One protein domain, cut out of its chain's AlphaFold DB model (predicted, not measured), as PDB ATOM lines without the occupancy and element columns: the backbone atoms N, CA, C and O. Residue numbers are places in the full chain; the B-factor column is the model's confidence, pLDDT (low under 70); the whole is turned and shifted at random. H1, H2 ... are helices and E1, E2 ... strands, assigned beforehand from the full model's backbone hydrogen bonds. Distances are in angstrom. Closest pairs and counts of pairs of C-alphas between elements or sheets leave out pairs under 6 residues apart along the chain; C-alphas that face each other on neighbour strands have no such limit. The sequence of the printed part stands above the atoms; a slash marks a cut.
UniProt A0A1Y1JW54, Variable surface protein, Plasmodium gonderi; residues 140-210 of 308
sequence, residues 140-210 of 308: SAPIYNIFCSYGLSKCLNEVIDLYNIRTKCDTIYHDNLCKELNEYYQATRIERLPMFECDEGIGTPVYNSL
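What this domain is: This is residues 140 to 210 of the 308 residues of the protein "Variable surface protein" of Plasmodium gonderi (UniProt A0A1Y1JW54). H2 runs through the middle of an elongated model, between a hairpin with a helix on it at one end and a crosswise helix at the other. H1 packs on the hairpin of strands E1 and E2, with E1 also close to H2, while the last part of H2 meets H4 about perpendicular, and the short H3 and the free-standing residues 171 to 176 lie at that far end. The printed part has 71 residues, with four named helices and then two named strands, in the order H1, H2, H3, H4, E1, E2; the sheet is E1 - E2, antiparallel, and the class is mixed, helices and strands. It is only just compact, close to loose, with a radius of gyration of the C-alphas of 13.2 A, and the C-alphas span 38 by 22 by 21 A.

Where its parts are: H1 is residues 141 to 149, 12.6 A long from first to last C-alpha, and begins at C-alpha 141, (189.151, 148.710, 105.596). H2, residues 153 to 164, measures 15.4 A. H3, residues 167 to 171, measures 6.7 A. H4, residues 176 to 188, measures 18.9 A and begins at C-alpha 176, (189.944, 119.893, 92.455). E1 is residues 195 to 199, 13.2 A, and E2 is residues 202 to 206, 12.9 A, ending at C-alpha 206, (192.725, 138.334, 111.363).

How they stand to each other: H1 and E2 have 13 pairs of C-alphas within 8 A, the closest being Tyr 144 and Gly 203 at 4.4 A. H1 and E1 have 6 such pairs, the closest being Cys 148 and Cys 198 at 5.4 A. H1 and H2 are close but not clearly touching, with the C-alphas of Phe 147 and Ser 153 closest at 5.5 A, at a steep tilt of 61 degrees, opposite ways. E1 and E2 form a hairpin, antiparallel at 149 degrees; N 197 and O 204 are within hydrogen-bond range at 3.0 A, and N 204 and O 197 at 2.8 A. H2 and E1 have their closest C-alphas at Ser 153 and Phe 196, 5.6 A. H2 touches H4 with residues 162 to 163 alone, the closest C-alphas being Tyr 163 and Leu 181 at 6.0 A; their lines are about perpendicular at 77 degrees. H3 and H4 are close but not clearly touching, with the C-alphas of Cys 169 and Cys 178 closest at 5.7 A. H1 and H4 are apart. In H1, H3 and H4 every O i to N i+4 pair is within hydrogen-bond range; in H2, 6 of 8 are.

The domain as a whole: The two C-alphas farthest apart, those of Tyr 173 and Glu 200, are 38.0 A apart. The printed part has no cut, and no link is long; H4 to E1, with 6 residues between them, is short, and the others are tight. The mean pLDDT of the printed part is 79.9, and residues 140 to 143, 167 to 168, 170 to 174 and 208 to 210 are under 70.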
ATOM      1  N   SER A 140     192.408 148.693 102.770       55.53
ATOM      2  CA  SER A 140     191.495 147.543 102.723       55.53
ATOM      3  C   SER A 140     190.288 147.630 103.674       55.53
ATOM      4  O   SER A 140     189.317 146.912 103.472       55.53
ATOM      5  N   ALA A 141     190.266 148.553 104.643       58.94
ATOM      6  CA  ALA A 141     189.151 148.710 105.596       58.94
ATOM      7  C   ALA A 141     187.739 148.774 104.954       58.94
ATOM      8  O   ALA A 141     186.848 148.062 105.416       58.94
ATOM      9  N   PRO A 142     187.502 149.522 103.855       67.88
ATOM     10  CA  PRO A 142     186.191 149.560 103.210       67.88
ATOM     11  C   PRO A 142     185.778 148.220 102.586       67.88
ATOM     12  O   PRO A 142     184.590 147.921 102.541       67.88
ATOM     13  N   ILE A 143     186.729 147.396 102.119       69.00
ATOM     14  CA  ILE A 143     186.402 146.111 101.481       69.00
ATOM     15  C   ILE A 143     185.935 145.084 102.512       69.00
ATOM     16  O   ILE A 143     185.001 144.333 102.248       69.00
ATOM     17  N   TYR A 144     186.557 145.074 103.695       75.19
ATOM     18  CA  TYR A 144     186.183 144.165 104.777       75.19
ATOM     19  C   TYR A 144     184.751 144.430 105.229       75.19
ATOM     20  O   TYR A 144     183.965 143.491 105.349       75.19
ATOM     21  N   ASN A 145     184.395 145.708 105.372       78.62
ATOM     22  CA  ASN A 145     183.037 146.110 105.708       78.62
ATOM     23  C   ASN A 145     182.040 145.644 104.643       78.62
ATOM     24  O   ASN A 145     181.040 145.037 104.996       78.62
ATOM     25  N   ILE A 146     182.341 145.820 103.348       77.12
ATOM     26  CA  ILE A 146     181.475 145.334 102.259       77.12
ATOM     27  C   ILE A 146     181.225 143.828 102.402       77.12
ATOM     28  O   ILE A 146     180.077 143.400 102.493       77.12
ATOM     29  N   PHE A 147     182.274 143.006 102.492       80.44
ATOM     30  CA  PHE A 147     182.082 141.557 102.612       80.44
ATOM     31  C   PHE A 147     181.297 141.158 103.867       80.44
ATOM     32  O   PHE A 147     180.546 140.183 103.829       80.44
ATOM     33  N   CYS A 148     181.451 141.899 104.963       82.19
ATOM     34  CA  CYS A 148     180.698 141.674 106.190       82.19
ATOM     35  C   CYS A 148     179.231 142.094 106.074       82.19
ATOM     36  O   CYS A 148     178.356 141.321 106.461       82.19
ATOM     37  N   SER A 149     178.946 143.272 105.515       81.56
ATOM     38  CA  SER A 149     177.583 143.777 105.324       81.56
ATOM     39  C   SER A 149     176.749 142.867 104.421       81.56
ATOM     40  O   SER A 149     175.577 142.652 104.709       81.56
ATOM     41  N   TYR A 150     177.359 142.281 103.386       79.00
ATOM     42  CA  TYR A 150     176.695 141.343 102.471       79.00
ATOM     43  C   TYR A 150     176.760 139.870 102.927       79.00
ATOM     44  O   TYR A 150     176.376 138.975 102.181       79.00
ATOM     45  N   GLY A 151     177.281 139.576 104.126       81.12
ATOM     46  CA  GLY A 151     177.321 138.206 104.660       81.12
ATOM     47  C   GLY A 151     178.249 137.237 103.907       81.12
ATOM     48  O   GLY A 151     178.107 136.018 104.020       81.12
ATOM     49  N   LEU A 152     179.218 137.753 103.149       82.69
ATOM     50  CA  LEU A 152     180.121 136.971 102.295       82.69
ATOM     51  C   LEU A 152     181.360 136.454 103.032       82.69
ATOM     52  O   LEU A 152     182.014 135.522 102.559       82.69
ATOM     53  N   SER A 153     181.672 137.025 104.197       84.50
ATOM     54  CA  SER A 153     182.849 136.680 105.003       84.50
ATOM     55  C   SER A 153     182.954 135.191 105.308       84.50
ATOM     56  O   SER A 153     184.030 134.620 105.177       84.50
ATOM     57  N   LYS A 154     181.841 134.530 105.641       85.56
ATOM     58  CA  LYS A 154     181.829 133.091 105.923       85.56
ATOM     59  C   LYS A 154     182.279 132.275 104.708       85.56
ATOM     60  O   LYS A 154     183.165 131.437 104.828       85.56
ATOM     61  N   CYS A 155     181.684 132.547 103.547       84.12
ATOM     62  CA  CYS A 155     181.997 131.856 102.298       84.12
ATOM     63  C   CYS A 155     183.456 132.086 101.885       84.12
ATOM     64  O   CYS A 155     184.130 131.162 101.437       84.12
ATOM     65  N   LEU A 156     183.949 133.314 102.052       86.69
ATOM     66  CA  LEU A 156     185.328 133.663 101.739       86.69
ATOM     67  C   LEU A 156     186.316 133.010 102.719       86.69
ATOM     68  O   LEU A 156     187.318 132.450 102.282       86.69
ATOM     69  N   ASN A 157     186.009 133.002 104.019       88.94
ATOM     70  CA  ASN A 157     186.829 132.371 105.056       88.94
ATOM     71  C   ASN A 157     186.978 130.865 104.848       88.94
ATOM     72  O   ASN A 157     188.075 130.352 105.035       88.94
ATOM     73  N   GLU A 158     185.920 130.161 104.433       87.44
ATOM     74  CA  GLU A 158     185.996 128.726 104.110       87.44
ATOM     75  C   GLU A 158     187.079 128.443 103.056       87.44
ATOM     76  O   GLU A 158     187.898 127.539 103.215       87.44
ATOM     77  N   VAL A 159     187.128 129.253 101.997       89.31
ATOM     78  CA  VAL A 159     188.100 129.084 100.908       89.31
ATOM     79  C   VAL A 159     189.488 129.588 101.312       89.31
ATOM     80  O   VAL A 159     190.498 128.985 100.950       89.31
ATOM     81  N   ILE A 160     189.560 130.671 102.087       90.38
ATOM     82  CA  ILE A 160     190.818 131.204 102.629       90.38
ATOM     83  C   ILE A 160     191.471 130.217 103.596       90.38
ATOM     84  O   ILE A 160     192.695 130.113 103.626       90.38
ATOM     85  N   ASP A 161     190.681 129.474 104.365       88.94
ATOM     86  CA  ASP A 161     191.182 128.451 105.281       88.94
ATOM     87  C   ASP A 161     191.929 127.357 104.517       88.94
ATOM     88  O   ASP A 161     193.058 127.006 104.867       88.94
ATOM     89  N   LEU A 162     191.338 126.895 103.413       88.00
ATOM     90  CA  LEU A 162     191.958 125.941 102.494       88.00
ATOM     91  C   LEU A 162     193.191 126.530 101.797       88.00
ATOM     92  O   LEU A 162     194.220 125.864 101.701       88.00
ATOM     93  N   TYR A 163     193.118 127.788 101.355       88.75
ATOM     94  CA  TYR A 163     194.242 128.484 100.723       88.75
ATOM     95  C   TYR A 163     195.453 128.598 101.663       88.75
ATOM     96  O   TYR A 163     196.596 128.365 101.261       88.75
ATOM     97  N   ASN A 164     195.202 128.952 102.926       88.19
ATOM     98  CA  ASN A 164     196.236 129.175 103.930       88.19
ATOM     99  C   ASN A 164     196.821 127.865 104.476       88.19
ATOM    100  O   ASN A 164     198.024 127.798 104.730       88.19
ATOM    101  N   ILE A 165     195.998 126.833 104.688       81.75
ATOM    102  CA  ILE A 165     196.421 125.571 105.311       81.75
ATOM    103  C   ILE A 165     196.581 124.498 104.236       81.75
ATOM    104  O   ILE A 165     195.771 123.583 104.101       81.75
ATOM    105  N   ARG A 166     197.679 124.594 103.483       71.50
ATOM    106  CA  ARG A 166     197.957 123.703 102.342       71.50
ATOM    107  C   ARG A 166     198.026 122.226 102.721       71.50
ATOM    108  O   ARG A 166     197.651 121.388 101.917       71.50
ATOM    109  N   THR A 167     198.410 121.902 103.953       69.25
ATOM    110  CA  THR A 167     198.422 120.515 104.444       69.25
ATOM    111  C   THR A 167     197.028 119.883 104.498       69.25
ATOM    112  O   THR A 167     196.911 118.663 104.414       69.25
ATOM    113  N   LYS A 168     195.942 120.675 104.558       69.69
ATOM    114  CA  LYS A 168     194.570 120.154 104.387       69.69
ATOM    115  C   LYS A 168     194.339 119.606 102.979       69.69
ATOM    116  O   LYS A 168     193.570 118.667 102.809       69.69
ATOM    117  N   CYS A 169     195.039 120.146 101.985       71.62
ATOM    118  CA  CYS A 169     195.013 119.624 100.625       71.62
ATOM    119  C   CYS A 169     195.823 118.327 100.463       71.62
ATOM    120  O   CYS A 169     195.595 117.600  99.499       71.62
ATOM    121  N   ASP A 170     196.718 118.003 101.405       66.19
ATOM    122  CA  ASP A 170     197.470 116.740 101.404       66.19
ATOM    123  C   ASP A 170     196.648 115.583 101.995       66.19
ATOM    124  O   ASP A 170     196.795 114.434 101.574       66.19
ATOM    125  N   THR A 171     195.754 115.870 102.950       61.19
ATOM    126  CA  THR A 171     194.883 114.859 103.575       61.19
ATOM    127  C   THR A 171     193.636 114.550 102.745       61.19
ATOM    128  O   THR A 171     193.120 113.433 102.811       61.19
ATOM    129  N   ILE A 172     193.181 115.497 101.919       59.22
ATOM    130  CA  ILE A 172     192.065 115.334 100.978       59.22
ATOM    131  C   ILE A 172     192.644 115.144  99.570       59.22
ATOM    132  O   ILE A 172     192.609 116.021  98.706       59.22
ATOM    133  N   TYR A 173     193.244 113.974  99.352       44.25
ATOM    134  CA  TYR A 173     193.841 113.608  98.070       44.25
ATOM    135  C   TYR A 173     192.779 113.715  96.954       44.25
ATOM    136  O   TYR A 173     191.723 113.090  97.039       44.25
ATOM    137  N   HIS A 174     193.079 114.493  95.907       55.84
ATOM    138  CA  HIS A 174     192.250 114.765  94.716       55.84
ATOM    139  C   HIS A 174     191.231 115.910  94.758       55.84
ATOM    140  O   HIS A 174     190.515 116.061  93.765       55.84
ATOM    141  N   ASP A 175     191.215 116.765  95.779       79.56
ATOM    142  CA  ASP A 175     190.333 117.933  95.728       79.56
ATOM    143  C   ASP A 175     190.716 118.869  94.558       79.56
ATOM    144  O   ASP A 175     191.836 119.389  94.454       79.56
ATOM    145  N   ASN A 176     189.785 119.029  93.617       86.56
ATOM    146  CA  ASN A 176     189.944 119.893  92.455       86.56
ATOM    147  C   ASN A 176     190.056 121.361  92.869       86.56
ATOM    148  O   ASN A 176     190.805 122.105  92.231       86.56
ATOM    149  N   LEU A 177     189.393 121.744  93.962       87.69
ATOM    150  CA  LEU A 177     189.500 123.068  94.553       87.69
ATOM    151  C   LEU A 177     190.936 123.337  95.015       87.69
ATOM    152  O   LEU A 177     191.515 124.356  94.658       87.69
ATOM    153  N   CYS A 178     191.574 122.397  95.708       87.44
ATOM    154  CA  CYS A 178     192.965 122.540  96.150       87.44
ATOM    155  C   CYS A 178     193.959 122.742  94.995       87.44
ATOM    156  O   CYS A 178     194.858 123.584  95.086       87.44
ATOM    157  N   LYS A 179     193.794 122.011  93.883       87.56
ATOM    158  CA  LYS A 179     194.625 122.211  92.679       87.56
ATOM    159  C   LYS A 179     194.464 123.623  92.125       87.56
ATOM    160  O   LYS A 179     195.455 124.264  91.784       87.56
ATOM    161  N   GLU A 180     193.225 124.099  92.082       90.00
ATOM    162  CA  GLU A 180     192.865 125.437  91.629       90.00
ATOM    163  C   GLU A 180     193.501 126.526  92.518       90.00
ATOM    164  O   GLU A 180     194.167 127.431  92.016       90.00
ATOM    165  N   LEU A 181     193.395 126.389  93.844       90.56
ATOM    166  CA  LEU A 181     193.969 127.329  94.813       90.56
ATOM    167  C   LEU A 181     195.503 127.390  94.747       90.56
ATOM    168  O   LEU A 181     196.083 128.475  94.853       90.56
ATOM    169  N   ASN A 182     196.169 126.253  94.528       87.00
ATOM    170  CA  ASN A 182     197.624 126.215  94.385       87.00
ATOM    171  C   ASN A 182     198.104 126.983  93.142       87.00
ATOM    172  O   ASN A 182     199.108 127.691  93.216       87.00
ATOM    173  N   GLU A 183     197.381 126.915  92.019       87.50
ATOM    174  CA  GLU A 183     197.702 127.720  90.830       87.50
ATOM    175  C   GLU A 183     197.656 129.226  91.146       87.50
ATOM    176  O   GLU A 183     198.559 129.976  90.761       87.50
ATOM    177  N   TYR A 184     196.658 129.673  91.914       90.19
ATOM    178  CA  TYR A 184     196.529 131.080  92.301       90.19
ATOM    179  C   TYR A 184     197.628 131.538  93.250       90.19
ATOM    180  O   TYR A 184     198.152 132.644  93.099       90.19
ATOM    181  N   TYR A 185     198.023 130.693  94.199       86.62
ATOM    182  CA  TYR A 185     199.181 130.965  95.042       86.62
ATOM    183  C   TYR A 185     200.455 131.159  94.209       86.62
ATOM    184  O   TYR A 185     201.157 132.158  94.376       86.62
ATOM    185  N   GLN A 186     200.735 130.250  93.272       84.00
ATOM    186  CA  GLN A 186     201.954 130.317  92.462       84.00
ATOM    187  C   GLN A 186     202.025 131.584  91.607       84.00
ATOM    188  O   GLN A 186     203.102 132.158  91.445       84.00
ATOM    189  N   ALA A 187     200.887 132.041  91.094       84.50
ATOM    190  CA  ALA A 187     200.818 133.229  90.255       84.50
ATOM    191  C   ALA A 187     200.802 134.549  91.044       84.50
ATOM    192  O   ALA A 187     201.354 135.540  90.573       84.50
ATOM    193  N   THR A 188     200.176 134.585  92.227       84.88
ATOM    194  CA  THR A 188     200.062 135.816  93.039       84.88
ATOM    195  C   THR A 188     201.216 136.006  94.016       84.88
ATOM    196  O   THR A 188     201.500 137.139  94.393       84.88
ATOM    197  N   ARG A 189     201.883 134.916  94.425       85.19
ATOM    198  CA  ARG A 189     202.929 134.892  95.464       85.19
ATOM    199  C   ARG A 189     202.466 135.410  96.833       85.19
ATOM    200  O   ARG A 189     203.298 135.746  97.669       85.19
ATOM    201  N   ILE A 190     201.157 135.450  97.086       86.31
ATOM    202  CA  ILE A 190     200.617 135.847  98.388       86.31
ATOM    203  C   ILE A 190     200.668 134.637  99.318       86.31
ATOM    204  O   ILE A 190     199.908 133.691  99.169       86.31
ATOM    205  N   GLU A 191     201.580 134.647 100.285       84.69
ATOM    206  CA  GLU A 191     201.775 133.505 101.188       84.69
ATOM    207  C   GLU A 191     200.558 133.225 102.060       84.69
ATOM    208  O   GLU A 191     200.253 132.062 102.338       84.69
ATOM    209  N   ARG A 192     199.869 134.291 102.474       85.44
ATOM    210  CA  ARG A 192     198.793 134.200 103.444       85.44
ATOM    211  C   ARG A 192     197.747 135.285 103.273       85.44
ATOM    212  O   ARG A 192     198.072 136.460 103.112       85.44
ATOM    213  N   LEU A 193     196.492 134.885 103.408       88.69
ATOM    214  CA  LEU A 193     195.340 135.776 103.412       88.69
ATOM    215  C   LEU A 193     194.776 135.900 104.836       88.69
ATOM    216  O   LEU A 193     194.756 134.906 105.567       88.69
ATOM    217  N   PRO A 194     194.321 137.090 105.256       87.88
ATOM    218  CA  PRO A 194     193.618 137.232 106.522       87.88
ATOM    219  C   PRO A 194     192.236 136.574 106.457       87.88
ATOM    220  O   PRO A 194     191.570 136.609 105.423       87.88
ATOM    221  N   MET A 195     191.802 136.024 107.584       87.62
ATOM    222  CA  MET A 195     190.400 135.710 107.843       87.62
ATOM    223  C   MET A 195     189.612 136.994 108.095       87.62
ATOM    224  O   MET A 195     190.167 137.997 108.535       87.62
ATOM    225  N   PHE A 196     188.314 136.946 107.835       85.69
ATOM    226  CA  PHE A 196     187.389 138.062 107.966       85.69
ATOM    227  C   PHE A 196     186.524 137.838 109.203       85.69
ATOM    228  O   PHE A 196     185.649 136.970 109.195       85.69
ATOM    229  N   GLU A 197     186.748 138.618 110.255       88.44
ATOM    230  CA  GLU A 197     185.853 138.671 111.408       88.44
ATOM    231  C   GLU A 197     184.902 139.851 111.249       88.44
ATOM    232  O   GLU A 197     185.336 140.968 110.976       88.44
ATOM    233  N   CYS A 198     183.602 139.593 111.377       87.44
ATOM    234  CA  CYS A 198     182.570 140.599 111.172       87.44
ATOM    235  C   CYS A 198     181.827 140.867 112.470       87.44
ATOM    236  O   CYS A 198     181.278 139.934 113.057       87.44
ATOM    237  N   ASP A 199     181.743 142.137 112.842       87.75
ATOM    238  CA  ASP A 199     180.928 142.618 113.951       87.75
ATOM    239  C   ASP A 199     180.040 143.764 113.460       87.75
ATOM    240  O   ASP A 199     180.539 144.765 112.956       87.75
ATOM    241  N   GLU A 200     178.720 143.571 113.496       83.44
ATOM    242  CA  GLU A 200     177.718 144.543 113.018       83.44
ATOM    243  C   GLU A 200     178.015 145.163 111.627       83.44
ATOM    244  O   GLU A 200     177.726 146.326 111.356       83.44
ATOM    245  N   GLY A 201     178.589 144.376 110.709       75.44
ATOM    246  CA  GLY A 201     178.944 144.822 109.353       75.44
ATOM    247  C   GLY A 201     180.314 145.498 109.237       75.44
ATOM    248  O   GLY A 201     180.737 145.817 108.127       75.44
ATOM    249  N   ILE A 202     181.036 145.665 110.344       80.56
ATOM    250  CA  ILE A 202     182.433 146.094 110.373       80.56
ATOM    251  C   ILE A 202     183.319 144.855 110.264       80.56
ATOM    252  O   ILE A 202     183.193 143.917 111.051       80.56
ATOM    253  N   GLY A 203     184.207 144.845 109.274       82.00
ATOM    254  CA  GLY A 203     185.114 143.735 109.025       82.00
ATOM    255  C   GLY A 203     186.525 144.006 109.524       82.00
ATOM    256  O   GLY A 203     187.129 145.022 109.180       82.00
ATOM    257  N   THR A 204     187.073 143.057 110.279       83.94
ATOM    258  CA  THR A 204     188.450 143.085 110.779       83.94
ATOM    259  C   THR A 204     189.245 141.917 110.190       83.94
ATOM    260  O   THR A 204     188.804 140.768 110.289       83.94
ATOM    261  N   PRO A 205     190.411 142.169 109.567       84.69
ATOM    262  CA  PRO A 205     191.287 141.104 109.097       84.69
ATOM    263  C   PRO A 205     192.041 140.452 110.264       84.69
ATOM    264  O   PRO A 205     192.675 141.143 111.061       84.69
ATOM    265  N   VAL A 206     192.041 139.119 110.324       86.25
ATOM    266  CA  VAL A 206     192.725 138.334 111.363       86.25
ATOM    267  C   VAL A 206     193.691 137.328 110.745       86.25
ATOM    268  O   VAL A 206     193.340 136.554 109.857       86.25
ATOM    269  N   TYR A 207     194.932 137.314 111.232       81.00
ATOM    270  CA  TYR A 207     195.962 136.364 110.817       81.00
ATOM    271  C   TYR A 207     196.199 135.352 111.942       81.00
ATOM    272  O   TYR A 207     196.818 135.680 112.950       81.00
ATOM    273  N   ASN A 208     195.728 134.114 111.785       67.62
ATOM    274  CA  ASN A 208     195.951 133.072 112.799       67.62
ATOM    275  C   ASN A 208     197.457 132.761 112.930       67.62
ATOM    276  O   ASN A 208     198.161 132.715 111.936       67.62
ATOM    277  N   SER A 209     198.025 132.473 114.094       55.75
ATOM    278  CA  SER A 209     199.375 131.875 114.150       55.75
ATOM    279  C   SER A 209     199.279 130.376 113.826       55.75
ATOM    280  O   SER A 209     198.451 129.693 114.423       55.75
ATOM    281  N   LEU A 210     200.077 129.843 112.892       54.44
ATOM    282  CA  LEU A 210     200.215 128.385 112.749       54.44
ATOM    283  C   LEU A 210     200.992 127.881 113.976       54.44
ATOM    284  O   LEU A 210     202.128 128.297 114.180       54.44
TER     285      LEU A 210